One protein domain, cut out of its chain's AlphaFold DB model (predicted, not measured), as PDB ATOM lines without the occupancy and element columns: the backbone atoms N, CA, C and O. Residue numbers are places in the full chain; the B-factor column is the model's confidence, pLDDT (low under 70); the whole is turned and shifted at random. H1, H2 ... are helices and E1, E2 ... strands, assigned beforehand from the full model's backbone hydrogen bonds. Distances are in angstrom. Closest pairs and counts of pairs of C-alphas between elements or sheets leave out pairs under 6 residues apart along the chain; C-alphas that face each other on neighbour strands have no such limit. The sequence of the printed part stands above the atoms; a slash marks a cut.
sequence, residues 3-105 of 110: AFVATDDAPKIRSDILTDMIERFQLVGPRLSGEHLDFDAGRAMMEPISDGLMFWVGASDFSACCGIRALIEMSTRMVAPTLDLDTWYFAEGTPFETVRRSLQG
ATOM      1  N   ALA A   3     -47.944  25.984  27.518       91.31
ATOM      2  CA  ALA A   3     -49.010  26.814  28.063       91.31
ATOM      3  C   ALA A   3     -48.456  27.759  29.134       91.31
ATOM      4  O   ALA A   3     -47.418  27.499  29.745       91.31
ATOM      5  N   PHE A   4     -49.154  28.868  29.353       90.12
ATOM      6  CA  PHE A   4     -48.826  29.844  30.385       90.12
ATOM      7  C   PHE A   4     -50.100  30.264  31.103       90.12
ATOM      8  O   PHE A   4     -51.105  30.546  30.450       90.12
ATOM      9  N   VAL A   5     -50.027  30.349  32.431       90.12
ATOM     10  CA  VAL A   5     -51.121  30.854  33.259       90.12
ATOM     11  C   VAL A   5     -50.585  31.879  34.241       90.12
ATOM     12  O   VAL A   5     -49.632  31.606  34.971       90.12
ATOM     13  N   ALA A   6     -51.219  33.048  34.274       90.25
ATOM     14  CA  ALA A   6     -50.885  34.095  35.227       90.25
ATOM     15  C   ALA A   6     -51.342  33.706  36.640       90.25
ATOM     16  O   ALA A   6     -52.476  33.263  36.834       90.25
ATOM     17  N   THR A   7     -50.464  33.867  37.627       90.00
ATOM     18  CA  THR A   7     -50.777  33.617  39.038       90.00
ATOM     19  C   THR A   7     -49.761  34.291  39.956       90.00
ATOM     20  O   THR A   7     -48.573  34.327  39.643       90.00
ATOM     21  N   ASP A   8     -50.224  34.771  41.109       89.75
ATOM     22  CA  ASP A   8     -49.393  35.456  42.105       89.75
ATOM     23  C   ASP A   8     -48.577  34.486  42.984       89.75
ATOM     24  O   ASP A   8     -47.640  34.904  43.662       89.75
ATOM     25  N   ASP A   9     -48.912  33.188  42.978       91.81
ATOM     26  CA  ASP A   9     -48.283  32.168  43.837       91.81
ATOM     27  C   ASP A   9     -47.779  30.956  43.031       91.81
ATOM     28  O   ASP A   9     -47.999  29.788  43.371       91.81
ATOM     29  N   ALA A  10     -47.115  31.239  41.904       92.62
ATOM     30  CA  ALA A  10     -46.614  30.224  40.974       92.62
ATOM     31  C   ALA A  10     -45.749  29.129  41.637       92.62
ATOM     32  O   ALA A  10     -45.949  27.955  41.308       92.62
ATOM     33  N   PRO A  11     -44.826  29.433  42.579       93.25
ATOM     34  CA  PRO A  11     -44.013  28.401  43.223       93.25
ATOM     35  C   PRO A  11     -44.835  27.419  44.060       93.25
ATOM     36  O   PRO A  11     -44.595  26.210  43.997       93.25
ATOM     37  N   LYS A  12     -45.815  27.920  44.823       93.75
ATOM     38  CA  LYS A  12     -46.678  27.075  45.651       93.75
ATOM     39  C   LYS A  12     -47.594  26.221  44.787       93.75
ATOM     40  O   LYS A  12     -47.610  25.006  44.948       93.75
ATOM     41  N   ILE A  13     -48.270  26.836  43.817       93.44
ATOM     42  CA  ILE A  13     -49.163  26.123  42.896       93.44
ATOM     43  C   ILE A  13     -48.405  25.030  42.142       93.44
ATOM     44  O   ILE A  13     -48.895  23.908  42.046       93.44
ATOM     45  N   ARG A  14     -47.183  25.307  41.669       94.06
ATOM     46  CA  ARG A  14     -46.318  24.279  41.077       94.06
ATOM     47  C   ARG A  14     -46.093  23.111  42.032       94.06
ATOM     48  O   ARG A  14     -46.197  21.964  41.612       94.06
ATOM     49  N   SER A  15     -45.726  23.396  43.281       93.19
ATOM     50  CA  SER A  15     -45.464  22.363  44.287       93.19
ATOM     51  C   SER A  15     -46.700  21.498  44.538       93.19
ATOM     52  O   SER A  15     -46.597  20.272  44.584       93.19
ATOM     53  N   ASP A  16     -47.866  22.126  44.650       93.75
ATOM     54  CA  ASP A  16     -49.131  21.444  44.906       93.75
ATOM     55  C   ASP A  16     -49.559  20.586  43.696       93.75
ATOM     56  O   ASP A  16     -49.934  19.426  43.871       93.75
ATOM     57  N   ILE A  17     -49.412  21.092  42.461       92.44
ATOM     58  CA  ILE A  17     -49.672  20.323  41.229       92.44
ATOM     59  C   ILE A  17     -48.727  19.123  41.132       92.44
ATOM     60  O   ILE A  17     -49.179  18.014  40.861       92.44
ATOM     61  N   LEU A  18     -47.425  19.318  41.371       90.88
ATOM     62  CA  LEU A  18     -46.450  18.225  41.360       90.88
ATOM     63  C   LEU A  18     -46.801  17.144  42.386       90.88
ATOM     64  O   LEU A  18     -46.693  15.957  42.081       90.88
ATOM     65  N   THR A  19     -47.244  17.554  43.573       90.19
ATOM     66  CA  THR A  19     -47.654  16.636  44.639       90.19
ATOM     67  C   THR A  19     -48.884  15.833  44.222       90.19
ATOM     68  O   THR A  19     -48.824  14.605  44.245       90.19
ATOM     69  N   ASP A  20     -49.949  16.486  43.736       91.00
ATOM     70  CA  ASP A  20     -51.144  15.784  43.239       91.00
ATOM     71  C   ASP A  20     -50.794  14.834  42.086       91.00
ATOM     72  O   ASP A  20     -51.241  13.689  42.087       91.00
ATOM     73  N   MET A  21     -49.940  15.250  41.144       88.75
ATOM     74  CA  MET A  21     -49.531  14.390  40.031       88.75
ATOM     75  C   MET A  21     -48.783  13.138  40.505       88.75
ATOM     76  O   MET A  21     -49.071  12.035  40.036       88.75
ATOM     77  N   ILE A  22     -47.833  13.291  41.430       85.69
ATOM     78  CA  ILE A  22     -47.050  12.168  41.958       85.69
ATOM     79  C   ILE A  22     -47.943  11.232  42.775       85.69
ATOM     80  O   ILE A  22     -47.837  10.021  42.615       85.69
ATOM     81  N   GLU A  23     -48.826  11.758  43.625       86.69
ATOM     82  CA  GLU A  23     -49.689  10.954  44.499       86.69
ATOM     83  C   GLU A  23     -50.824  10.258  43.742       86.69
ATOM     84  O   GLU A  23     -51.102   9.080  43.971       86.69
ATOM     85  N   ARG A  24     -51.471  10.961  42.809       82.38
ATOM     86  CA  ARG A  24     -52.637  10.454  42.078       82.38
ATOM     87  C   ARG A  24     -52.250   9.522  40.937       82.38
ATOM     88  O   ARG A  24     -52.986   8.578  40.648       82.38
ATOM     89  N   PHE A  25     -51.103   9.758  40.299       78.31
ATOM     90  CA  PHE A  25     -50.662   8.997  39.129       78.31
ATOM     91  C   PHE A  25     -49.469   8.079  39.413       78.31
ATOM     92  O   PHE A  25     -48.761   7.705  38.477       78.31
ATOM     93  N   GLN A  26     -49.290   7.626  40.663       69.75
ATOM     94  CA  GLN A  26     -48.248   6.653  41.046       69.75
ATOM     95  C   GLN A  26     -48.192   5.421  40.124       69.75
ATOM     96  O   GLN A  26     -47.119   4.876  39.882       69.75
ATOM     97  N   LEU A  27     -49.341   4.998  39.582       57.53
ATOM     98  CA  LEU A  27     -49.466   3.854  38.672       57.53
ATOM     99  C   LEU A  27     -49.106   4.162  37.205       57.53
ATOM    100  O   LEU A  27     -48.849   3.228  36.453       57.53
ATOM    101  N   VAL A  28     -49.107   5.436  36.792       59.22
ATOM    102  CA  VAL A  28     -48.955   5.873  35.383       59.22
ATOM    103  C   VAL A  28     -47.637   6.624  35.125       59.22
ATOM    104  O   VAL A  28     -47.336   6.979  33.990       59.22
ATOM    105  N   GLY A  29     -46.801   6.807  36.149       62.12
ATOM    106  CA  GLY A  29     -45.360   6.932  35.944       62.12
ATOM    107  C   GLY A  29     -44.704   8.308  35.765       62.12
ATOM    108  O   GLY A  29     -43.562   8.275  35.313       62.12
ATOM    109  N   PRO A  30     -45.267   9.482  36.132       68.81
ATOM    110  CA  PRO A  30     -44.429  10.675  36.214       68.81
ATOM    111  C   PRO A  30     -43.372  10.495  37.313       68.81
ATOM    112  O   PRO A  30     -43.689  10.450  38.503       68.81
ATOM    113  N   ARG A  31     -42.102  10.388  36.922       82.12
ATOM    114  CA  ARG A  31     -40.960  10.412  37.843       82.12
ATOM    115  C   ARG A  31     -40.384  11.814  37.863       82.12
ATOM    116  O   ARG A  31     -40.017  12.348  36.821       82.12
ATOM    117  N   LEU A  32     -40.280  12.405  39.047       81.00
ATOM    118  CA  LEU A  32     -39.604  13.688  39.181       81.00
ATOM    119  C   LEU A  32     -38.088  13.486  39.015       81.00
ATOM    120  O   LEU A  32     -37.465  12.752  39.783       81.00
ATOM    121  N   SER A  33     -37.509  14.144  38.014       80.00
ATOM    122  CA  SER A  33     -36.092  14.092  37.652       80.00
ATOM    123  C   SER A  33     -35.555  15.518  37.533       80.00
ATOM    124  O   SER A  33     -35.653  16.181  36.497       80.00
ATOM    125  N   GLY A  34     -35.047  16.038  38.652       81.06
ATOM    126  CA  GLY A  34     -34.703  17.455  38.772       81.06
ATOM    127  C   GLY A  34     -35.946  18.337  38.631       81.06
ATOM    128  O   GLY A  34     -36.837  18.293  39.476       81.06
ATOM    129  N   GLU A  35     -36.003  19.132  37.563       78.00
ATOM    130  CA  GLU A  35     -37.119  20.046  37.266       78.00
ATOM    131  C   GLU A  35     -38.174  19.449  36.322       78.00
ATOM    132  O   GLU A  35     -39.197  20.087  36.059       78.00
ATOM    133  N   HIS A  36     -37.950  18.224  35.841       84.19
ATOM    134  CA  HIS A  36     -38.811  17.561  34.869       84.19
ATOM    135  C   HIS A  36     -39.648  16.449  35.500       84.19
ATOM    136  O   HIS A  36     -39.202  15.737  36.399       84.19
ATOM    137  N   LEU A  37     -40.853  16.274  34.972       87.94
ATOM    138  CA  LEU A  37     -41.656  15.071  35.123       87.94
ATOM    139  C   LEU A  37     -41.383  14.163  33.926       87.94
ATOM    140  O   LEU A  37     -41.817  14.467  32.814       87.94
ATOM    141  N   ASP A  38     -40.675  13.063  34.149       88.38
ATOM    142  CA  ASP A  38     -40.389  12.068  33.120       88.38
ATOM    143  C   ASP A  38     -41.517  11.034  33.049       88.38
ATOM    144  O   ASP A  38     -41.922  10.477  34.068       88.38
ATOM    145  N   PHE A  39     -41.989  10.760  31.838       87.88
ATOM    146  CA  PHE A  39     -42.961   9.725  31.493       87.88
ATOM    147  C   PHE A  39     -42.317   8.760  30.486       87.88
ATOM    148  O   PHE A  39     -41.384   9.126  29.773       87.88
ATOM    149  N   ASP A  40     -42.851   7.547  30.338       86.62
ATOM    150  CA  ASP A  40     -42.275   6.559  29.408       86.62
ATOM    151  C   ASP A  40     -42.206   7.063  27.951       86.62
ATOM    152  O   ASP A  40     -41.266   6.752  27.221       86.62
ATOM    153  N   ALA A  41     -43.188   7.867  27.532       86.12
ATOM    154  CA  ALA A  41     -43.320   8.377  26.164       86.12
ATOM    155  C   ALA A  41     -43.013   9.882  26.026       86.12
ATOM    156  O   ALA A  41     -43.253  10.481  24.973       86.12
ATOM    157  N   GLY A  42     -42.515  10.534  27.078       88.94
ATOM    158  CA  GLY A  42     -42.298  11.975  27.048       88.94
ATOM    159  C   GLY A  42     -41.883  12.567  28.380       88.94
ATOM    160  O   GLY A  42     -41.514  11.877  29.318       88.94
ATOM    161  N   ARG A  43     -41.903  13.887  28.454       91.00
ATOM    162  CA  ARG A  43     -41.450  14.647  29.610       91.00
ATOM    163  C   ARG A  43     -42.184  15.968  29.665       91.00
ATOM    164  O   ARG A  43     -42.517  16.547  28.629       91.00
ATOM    165  N   ALA A  44     -42.430  16.434  30.875       91.06
ATOM    166  CA  ALA A  44     -43.029  17.726  31.128       91.06
ATOM    167  C   ALA A  44     -42.162  18.562  32.060       91.06
ATOM    168  O   ALA A  44     -41.385  18.037  32.853       91.06
ATOM    169  N   MET A  45     -42.321  19.873  31.968       91.44
ATOM    170  CA  MET A  45     -41.703  20.841  32.857       91.44
ATOM    171  C   MET A  45     -42.775  21.814  33.328       91.44
ATOM    172  O   MET A  45     -43.640  22.223  32.551       91.44
ATOM    173  N   MET A  46     -42.698  22.177  34.604       92.00
ATOM    174  CA  MET A  46     -43.476  23.258  35.194       92.00
ATOM    175  C   MET A  46     -42.498  24.246  35.801       92.00
ATOM    176  O   MET A  46     -41.810  23.913  36.768       92.00
ATOM    177  N   GLU A  47     -42.419  25.438  35.228       90.94
ATOM    178  CA  GLU A  47     -41.449  26.456  35.616       90.94
ATOM    179  C   GLU A  47     -42.185  27.694  36.138       90.94
ATOM    180  O   GLU A  47     -42.939  28.321  35.385       90.94
ATOM    181  N   PRO A  48     -42.010  28.057  37.422       91.12
ATOM    182  CA  PRO A  48     -42.496  29.327  37.931       91.12
ATOM    183  C   PRO A  48     -41.675  30.443  37.289       91.12
ATOM    184  O   PRO A  48     -40.448  30.446  37.371       91.12
ATOM    185  N   ILE A  49     -42.355  31.409  36.688       88.94
ATOM    186  CA  ILE A  49     -41.752  32.628  36.154       88.94
ATOM    187  C   ILE A  49     -42.332  33.845  36.884       88.94
ATOM    188  O   ILE A  49     -43.249  33.707  37.689       88.94
ATOM    189  N   SER A  50     -41.792  35.043  36.630       83.31
ATOM    190  CA  SER A  50     -42.164  36.268  37.363       83.31
ATOM    191  C   SER A  50     -43.666  36.544  37.404       83.31
ATOM    192  O   SER A  50     -44.152  37.051  38.408       83.31
ATOM    193  N   ASP A  51     -44.375  36.193  36.331       87.44
ATOM    194  CA  ASP A  51     -45.772  36.579  36.122       87.44
ATOM    195  C   ASP A  51     -46.740  35.383  36.164       87.44
ATOM    196  O   ASP A  51     -47.919  35.531  35.846       87.44
ATOM    197  N   GLY A  52     -46.262  34.181  36.505       91.94
ATOM    198  CA  GLY A  52     -47.115  32.999  36.560       91.94
ATOM    199  C   GLY A  52     -46.382  31.675  36.390       91.94
ATOM    200  O   GLY A  52     -45.200  31.544  36.702       91.94
ATOM    201  N   LEU A  53     -47.102  30.671  35.899       92.31
ATOM    202  CA  LEU A  53     -46.602  29.313  35.729       92.31
ATOM    203  C   LEU A  53     -46.555  28.947  34.245       92.31
ATOM    204  O   LEU A  53     -47.555  29.045  33.530       92.31
ATOM    205  N   MET A  54     -45.376  28.529  33.790       91.00
ATOM    206  CA  MET A  54     -45.168  27.998  32.452       91.00
ATOM    207  C   MET A  54     -45.205  26.472  32.486       91.00
ATOM    208  O   MET A  54     -44.590  25.837  33.342       91.00
ATOM    209  N   PHE A  55     -45.882  25.897  31.500       91.62
ATOM    210  CA  PHE A  55     -45.974  24.465  31.284       91.62
ATOM    211  C   PHE A  55     -45.367  24.119  29.935       91.62
ATOM    212  O   PHE A  55     -45.684  24.741  28.920       91.62
ATOM    213  N   TRP A  56     -44.540  23.084  29.912       91.88
ATOM    214  CA  TRP A  56     -43.995  22.511  28.691       91.88
ATOM    215  C   TRP A  56     -44.191  21.000  28.697       91.88
ATOM    216  O   TRP A  56     -44.018  20.347  29.722       91.88
ATOM    217  N   VAL A  57     -44.533  20.443  27.539       90.88
ATOM    218  CA  VAL A  57     -44.669  19.003  27.305       90.88
ATOM    219  C   VAL A  57     -43.952  18.644  26.011       90.88
ATOM    220  O   VAL A  57     -44.305  19.145  24.941       90.88
ATOM    221  N   GLY A  58     -42.985  17.736  26.083       89.88
ATOM    222  CA  GLY A  58     -42.339  17.130  24.922       89.88
ATOM    223  C   GLY A  58     -42.501  15.618  24.947       89.88
ATOM    224  O   GLY A  58     -42.182  14.980  25.943       89.88
ATOM    225  N   ALA A  59     -42.970  15.032  23.852       89.38
ATOM    226  CA  ALA A  59     -43.220  13.596  23.748       89.38
ATOM    227  C   ALA A  59     -42.802  13.059  22.374       89.38
ATOM    228  O   ALA A  59     -42.589  13.840  21.443       89.38
ATOM    229  N   SER A  60     -42.684  11.735  22.254       85.62
ATOM    230  CA  SER A  60     -42.324  11.052  21.000       85.62
ATOM    231  C   SER A  60     -43.355  11.241  19.891       85.62
ATOM    232  O   SER A  60     -43.010  11.230  18.710       85.62
ATOM    233  N   ASP A  61     -44.618  11.408  20.271       87.00
ATOM    234  CA  ASP A  61     -45.742  11.537  19.362       87.00
ATOM    235  C   ASP A  61     -46.845  12.419  19.959       87.00
ATOM    236  O   ASP A  61     -46.865  12.757  21.149       87.00
ATOM    237  N   PHE A  62     -47.778  12.815  19.098       86.50
ATOM    238  CA  PHE A  62     -48.875  13.700  19.466       86.50
ATOM    239  C   PHE A  62     -49.820  13.078  20.504       86.50
ATOM    240  O   PHE A  62     -50.314  13.792  21.374       86.50
ATOM    241  N   SER A  63     -50.044  11.760  20.459       89.81
ATOM    242  CA  SER A  63     -50.935  11.076  21.401       89.81
ATOM    243  C   SER A  63     -50.357  11.098  22.814       89.81
ATOM    244  O   SER A  63     -51.057  11.462  23.759       89.81
ATOM    245  N   ALA A  64     -49.068  10.783  22.957       88.94
ATOM    246  CA  ALA A  64     -48.345  10.887  24.219       88.94
ATOM    247  C   ALA A  64     -48.313  12.335  24.733       88.94
ATOM    248  O   ALA A  64     -48.554  12.577  25.917       88.94
ATOM    249  N   CYS A  65     -48.109  13.312  23.842       89.69
ATOM    250  CA  CYS A  65     -48.145  14.729  24.202       89.69
ATOM    251  C   CYS A  65     -49.515  15.147  24.764       89.69
ATOM    252  O   CYS A  65     -49.576  15.808  25.800       89.69
ATOM    253  N   CYS A  66     -50.611  14.742  24.114       90.00
ATOM    254  CA  CYS A  66     -51.974  15.009  24.579       90.00
ATOM    255  C   CYS A  66     -52.290  14.299  25.902       90.00
ATOM    256  O   CYS A  66     -52.949  14.883  26.757       90.00
ATOM    257  N   GLY A  67     -51.800  13.071  26.092       91.12
ATOM    258  CA  GLY A  67     -51.960  12.332  27.344       91.12
ATOM    259  C   GLY A  67     -51.295  13.043  28.523       91.12
ATOM    260  O   GLY A  67     -51.945  13.302  29.531       91.12
ATOM    261  N   ILE A  68     -50.025  13.433  28.373       90.94
ATOM    262  CA  ILE A  68     -49.286  14.166  29.413       90.94
ATOM    263  C   ILE A  68     -49.947  15.522  29.698       90.94
ATOM    264  O   ILE A  68     -50.148  15.877  30.858       90.94
ATOM    265  N   ARG A  69     -50.344  16.253  28.648       92.25
ATOM    266  CA  ARG A  69     -51.109  17.502  28.768       92.25
ATOM    267  C   ARG A  69     -52.370  17.315  29.619       92.25
ATOM    268  O   ARG A  69     -52.586  18.086  30.547       92.25
ATOM    269  N   ALA A  70     -53.179  16.299  29.324       91.88
ATOM    270  CA  ALA A  70     -54.435  16.059  30.034       91.88
ATOM    271  C   ALA A  70     -54.217  15.770  31.531       91.88
ATOM    272  O   ALA A  70     -55.009  16.215  32.361       91.88
ATOM    273  N   LEU A  71     -53.133  15.073  31.890       91.44
ATOM    274  CA  LEU A  71     -52.771  14.838  33.292       91.44
ATOM    275  C   LEU A  71     -52.435  16.149  34.016       91.44
ATOM    276  O   LEU A  71     -52.914  16.377  35.124       91.44
ATOM    277  N   ILE A  72     -51.665  17.029  33.370       91.81
ATOM    278  CA  ILE A  72     -51.315  18.349  33.913       91.81
ATOM    279  C   ILE A  72     -52.567  19.217  34.080       91.81
ATOM    280  O   ILE A  72     -52.760  19.811  35.141       91.81
ATOM    281  N   GLU A  73     -53.435  19.280  33.067       92.81
ATOM    282  CA  GLU A  73     -54.704  20.020  33.135       92.81
ATOM    283  C   GLU A  73     -55.591  19.506  34.272       92.81
ATOM    284  O   GLU A  73     -56.161  20.299  35.022       92.81
ATOM    285  N   MET A  74     -55.683  18.184  34.437       92.38
ATOM    286  CA  MET A  74     -56.468  17.573  35.503       92.38
ATOM    287  C   MET A  74     -55.936  17.960  36.886       92.38
ATOM    288  O   MET A  74     -56.714  18.440  37.710       92.38
ATOM    289  N   SER A  75     -54.632  17.813  37.139       92.31
ATOM    290  CA  SER A  75     -54.041  18.200  38.428       92.31
ATOM    291  C   SER A  75     -54.136  19.701  38.685       92.31
ATOM    292  O   SER A  75     -54.460  20.113  39.798       92.31
ATOM    293  N   THR A  76     -53.962  20.529  37.652       92.81
ATOM    294  CA  THR A  76     -54.137  21.986  37.761       92.81
ATOM    295  C   THR A  76     -55.565  22.336  38.174       92.81
ATOM    296  O   THR A  76     -55.750  23.093  39.122       92.81
ATOM    297  N   ARG A  77     -56.581  21.725  37.549       92.88
ATOM    298  CA  ARG A  77     -57.994  21.939  37.911       92.88
ATOM    299  C   ARG A  77     -58.335  21.465  39.324       92.88
ATOM    300  O   ARG A  77     -59.223  22.038  39.942       92.88
ATOM    301  N   MET A  78     -57.660  20.433  39.830       92.25
ATOM    302  CA  MET A  78     -57.874  19.933  41.193       92.25
ATOM    303  C   MET A  78     -57.256  20.846  42.254       92.25
ATOM    304  O   MET A  78     -57.870  21.088  43.290       92.25
ATOM    305  N   VAL A  79     -56.046  21.337  41.996       92.44
ATOM    306  CA  VAL A  79     -55.260  22.133  42.948       92.44
ATOM    307  C   VAL A  79     -55.652  23.606  42.915       92.44
ATOM    308  O   VAL A  79     -55.792  24.246  43.955       92.44
ATOM    309  N   ALA A  80     -55.843  24.147  41.717       92.56
ATOM    310  CA  ALA A  80     -56.122  25.551  41.483       92.56
ATOM    311  C   ALA A  80     -57.245  25.696  40.438       92.56
ATOM    312  O   ALA A  80     -56.987  26.084  39.300       92.56
ATOM    313  N   PRO A  81     -58.512  25.420  40.814       89.75
ATOM    314  CA  PRO A  81     -59.646  25.394  39.882       89.75
ATOM    315  C   PRO A  81     -59.904  26.718  39.148       89.75
ATOM    316  O   PRO A  81     -60.595  26.740  38.136       89.75
ATOM    317  N   THR A  82     -59.396  27.827  39.687       89.00
ATOM    318  CA  THR A  82     -59.516  29.169  39.102       89.00
ATOM    319  C   THR A  82     -58.446  29.467  38.055       89.00
ATOM    320  O   THR A  82     -58.533  30.497  37.391       89.00
ATOM    321  N   LEU A  83     -57.420  28.618  37.931       88.38
ATOM    322  CA  LEU A  83     -56.407  28.742  36.895       88.38
ATOM    323  C   LEU A  83     -56.918  28.113  35.608       88.38
ATOM    324  O   LEU A  83     -57.175  26.911  35.540       88.38
ATOM    325  N   ASP A  84     -57.039  28.950  34.587       82.75
ATOM    326  CA  ASP A  84     -57.433  28.523  33.258       82.75
ATOM    327  C   ASP A  84     -56.199  28.069  32.466       82.75
ATOM    328  O   ASP A  84     -55.346  28.878  32.094       82.75
ATOM    329  N   LEU A  85     -56.105  26.757  32.230       87.19
ATOM    330  CA  LEU A  85     -55.070  26.108  31.421       87.19
ATOM    331  C   LEU A  85     -55.647  25.591  30.088       87.19
ATOM    332  O   LEU A  85     -55.189  24.580  29.559       87.19
ATOM    333  N   ASP A  86     -56.672  26.247  29.537       77.50
ATOM    334  CA  ASP A  86     -57.363  25.762  28.336       77.50
ATOM    335  C   ASP A  86     -56.607  26.084  27.030       77.50
ATOM    336  O   ASP A  86     -56.847  25.460  25.989       77.50
ATOM    337  N   THR A  87     -55.648  27.018  27.066       84.44
ATOM    338  CA  THR A  87     -54.878  27.427  25.880       84.44
ATOM    339  C   THR A  87     -53.487  26.796  25.851       84.44
ATOM    340  O   THR A  87     -52.601  27.173  26.616       84.44
ATOM    341  N   TRP A  88     -53.280  25.883  24.898       88.12
ATOM    342  CA  TRP A  88     -51.989  25.250  24.614       88.12
ATOM    343  C   TRP A  88     -51.527  25.543  23.190       88.12
ATOM    344  O   TRP A  88     -52.302  25.440  22.238       88.12
ATOM    345  N   TYR A  89     -50.238  25.818  23.042       84.56
ATOM    346  CA  TYR A  89     -49.583  26.072  21.766       84.56
ATOM    347  C   TYR A  89     -48.700  24.886  21.361       84.56
ATOM    348  O   TYR A  89     -48.113  24.194  22.201       84.56
ATOM    349  N   PHE A  90     -48.588  24.632  20.056       77.44
ATOM    350  CA  PHE A  90     -47.591  23.698  19.541       77.44
ATOM    351  C   PHE A  90     -46.195  24.295  19.722       77.44
ATOM    352  O   PHE A  90     -45.946  25.440  19.359       77.44
ATOM    353  N   ALA A  91     -45.274  23.502  20.269       66.12
ATOM    354  CA  ALA A  91     -43.876  23.897  20.373       66.12
ATOM    355  C   ALA A  91     -43.209  23.650  19.008       66.12
ATOM    356  O   ALA A  91     -42.630  22.589  18.781       66.12
ATOM    357  N   GLU A  92     -43.352  24.577  18.056       56.94
ATOM    358  CA  GLU A  92     -42.819  24.458  16.683       56.94
ATOM    359  C   GLU A  92     -41.302  24.731  16.611       56.94
ATOM    360  O   GLU A  92     -40.827  25.544  15.821       56.94
ATOM    361  N   GLY A  93     -40.515  24.108  17.494       49.47
ATOM    362  CA  GLY A  93     -39.051  24.247  17.519       49.47
ATOM    363  C   GLY A  93     -38.534  25.654  17.842       49.47
ATOM    364  O   GLY A  93     -37.322  25.863  17.872       49.47
ATOM    365  N   THR A  94     -39.420  26.613  18.110       48.47
ATOM    366  CA  THR A  94     -39.055  27.955  18.551       48.47
ATOM    367  C   THR A  94     -38.954  27.933  20.072       48.47
ATOM    368  O   THR A  94     -39.969  27.701  20.725       48.47
ATOM    369  N   PRO A  95     -37.769  28.163  20.666       52.44
ATOM    370  CA  PRO A  95     -37.650  28.264  22.110       52.44
ATOM    371  C   PRO A  95     -38.583  29.363  22.618       52.44
ATOM    372  O   PRO A  95     -38.628  30.462  22.049       52.44
ATOM    373  N   PHE A  96     -39.291  29.057  23.701       55.03
ATOM    374  CA  PHE A  96     -40.278  29.887  24.389       55.03
ATOM    375  C   PHE A  96     -39.871  31.362  24.599       55.03
ATOM    376  O   PHE A  96     -40.731  32.227  24.727       55.03
ATOM    377  N   GLU A  97     -38.579  31.703  24.532       50.97
ATOM    378  CA  GLU A  97     -38.072  33.081  24.407       50.97
ATOM    379  C   GLU A  97     -38.860  33.955  23.412       50.97
ATOM    380  O   GLU A  97     -39.079  35.139  23.664       50.97
ATOM    381  N   THR A  98     -39.316  33.389  22.293       52.94
ATOM    382  CA  THR A  98     -40.070  34.141  21.274       52.94
ATOM    383  C   THR A  98     -41.522  34.385  21.694       52.94
ATOM    384  O   THR A  98     -42.052  35.480  21.482       52.94
ATOM    385  N   VAL A  99     -42.150  33.412  22.360       52.78
ATOM    386  CA  VAL A  99     -43.499  33.546  22.937       52.78
ATOM    387  C   VAL A  99     -43.466  34.526  24.115       52.78
ATOM    388  O   VAL A  99     -44.260  35.464  24.147       52.78
ATOM    389  N   ARG A 100     -42.460  34.425  24.994       54.00
ATOM    390  CA  ARG A 100     -42.188  35.374  26.088       54.00
ATOM    391  C   ARG A 100     -42.050  36.815  25.591       54.00
ATOM    392  O   ARG A 100     -42.655  37.719  26.158       54.00
ATOM    393  N   ARG A 101     -41.301  37.045  24.505       53.22
ATOM    394  CA  ARG A 101     -41.165  38.379  23.883       53.22
ATOM    395  C   ARG A 101     -42.469  38.901  23.287       53.22
ATOM    396  O   ARG A 101     -42.677  40.109  23.284       53.22
ATOM    397  N   SER A 102     -43.323  38.014  22.790       51.41
ATOM    398  CA  SER A 102     -44.612  38.382  22.194       51.41
ATOM    399  C   SER A 102     -45.653  38.728  23.265       51.41
ATOM    400  O   SER A 102     -46.427  39.666  23.090       51.41
ATOM    401  N   LEU A 103     -45.616  38.032  24.407       49.84
ATOM    402  CA  LEU A 103     -46.466  38.296  25.575       49.84
ATOM    403  C   LEU A 103     -46.074  39.575  26.337       49.84
ATOM    404  O   LEU A 103     -46.923  40.185  26.976       49.84
ATOM    405  N   GLN A 104     -44.821  40.031  26.231       51.50
ATOM    406  CA  GLN A 104     -44.350  41.286  26.843       51.50
ATOM    407  C   GLN A 104     -44.761  42.559  26.072       51.50
ATOM    408  O   GLN A 104     -44.402  43.665  26.481       51.50
ATOM    409  N   GLY A 105     -45.510  42.428  24.969       45.75
ATOM    410  CA  GLY A 105     -45.837  43.537  24.073       45.75
ATOM    411  C   GLY A 105     -44.599  44.115  23.365       45.75
ATOM    412  O   GLY A 105     -43.457  43.767  23.681       45.75
TER     413      GLY A 105
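What this domain is: This is residues 3 to 105 of the 110 residues of an uncharacterized protein of Ensifer alkalisoli (UniProt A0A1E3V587). One twisted antiparallel sheet of five strands has two helices, H1 and H2, packed over one face, where they meet at a wide angle; no named helix covers the other face. After H2 a long link leads to a short helix, H3, off the sheet and apart from the other helices. The printed part has 103 residues, with three named helices and five named strands in the order E1 H1 E2 E3 E4 E5 H2 H3; the class is mixed. The sheet's order is E1 E5 E4 E3 E2. The whole is compact, with a radius of gyration of the C-alphas of 13.1 A and spans of 42 by 29 by 25 A.

How they stand to each other: E1, residues 3 to 6, is an edge strand, antiparallel to E5, residues 52 to 59, with N 3 and O 55 2.9 A apart, within hydrogen-bond range. A tight link leads to H1, residues 10 to 24, on the sheet at a height of 8.6 A. H1 lies over E4, residues 42 to 49, along the strands at 11 degrees on the local plane; their closest C-alphas, Ala 10 and Pro 48, are 5.2 A apart. E2, residues 31 to 33, the other edge strand, begins a meander, each strand the antiparallel neighbour of the one before: E2, E3, residues 36 to 39, E4 and E5. Its three hairpins include N 33 and O 36 at 2.8 A, N 44 and O 37 at 2.8 A and N 47 and O 54 at 2.9 A. H2, residues 62 to 79, is on the same face as H1, at a height of 9.4 A, over E5 and E4; the closest C-alphas of H2 and E5, Cys 65 and Ala 59, are 5.1 A apart. With residues 71 to 79 alone H2 touches H1, only just about perpendicular at 70.2 degrees; the closest C-alphas are those of Ile 17 and Ser 75, 5.6 A. H3, residues 97 to 103, is not on the sheet. In H1, H2 and H3 every O i to N i+4 pair is within hydrogen-bond range.

Where its parts are: E1 begins at C-alpha 3, (-49.010, 26.814, 28.063). H1 is 20.7 A long from first to last C-alpha, E4 22.6 A, E5 23.6 A and H2 25.8 A. H2 begins at C-alpha 62, (-48.875, 13.700, 19.466), and H3 ends at C-alpha 103, (-46.466, 38.296, 25.575).

The domain as a whole: The two C-alphas farthest apart, those of Leu 27 and Gly 105, are 42.4 A apart. The printed part has no cut. The link from H2 to H3, residues 80 to 96, is long. The mean pLDDT of the printed part is 82.4; residues 26 to 30 and 91 to 105 are under 70.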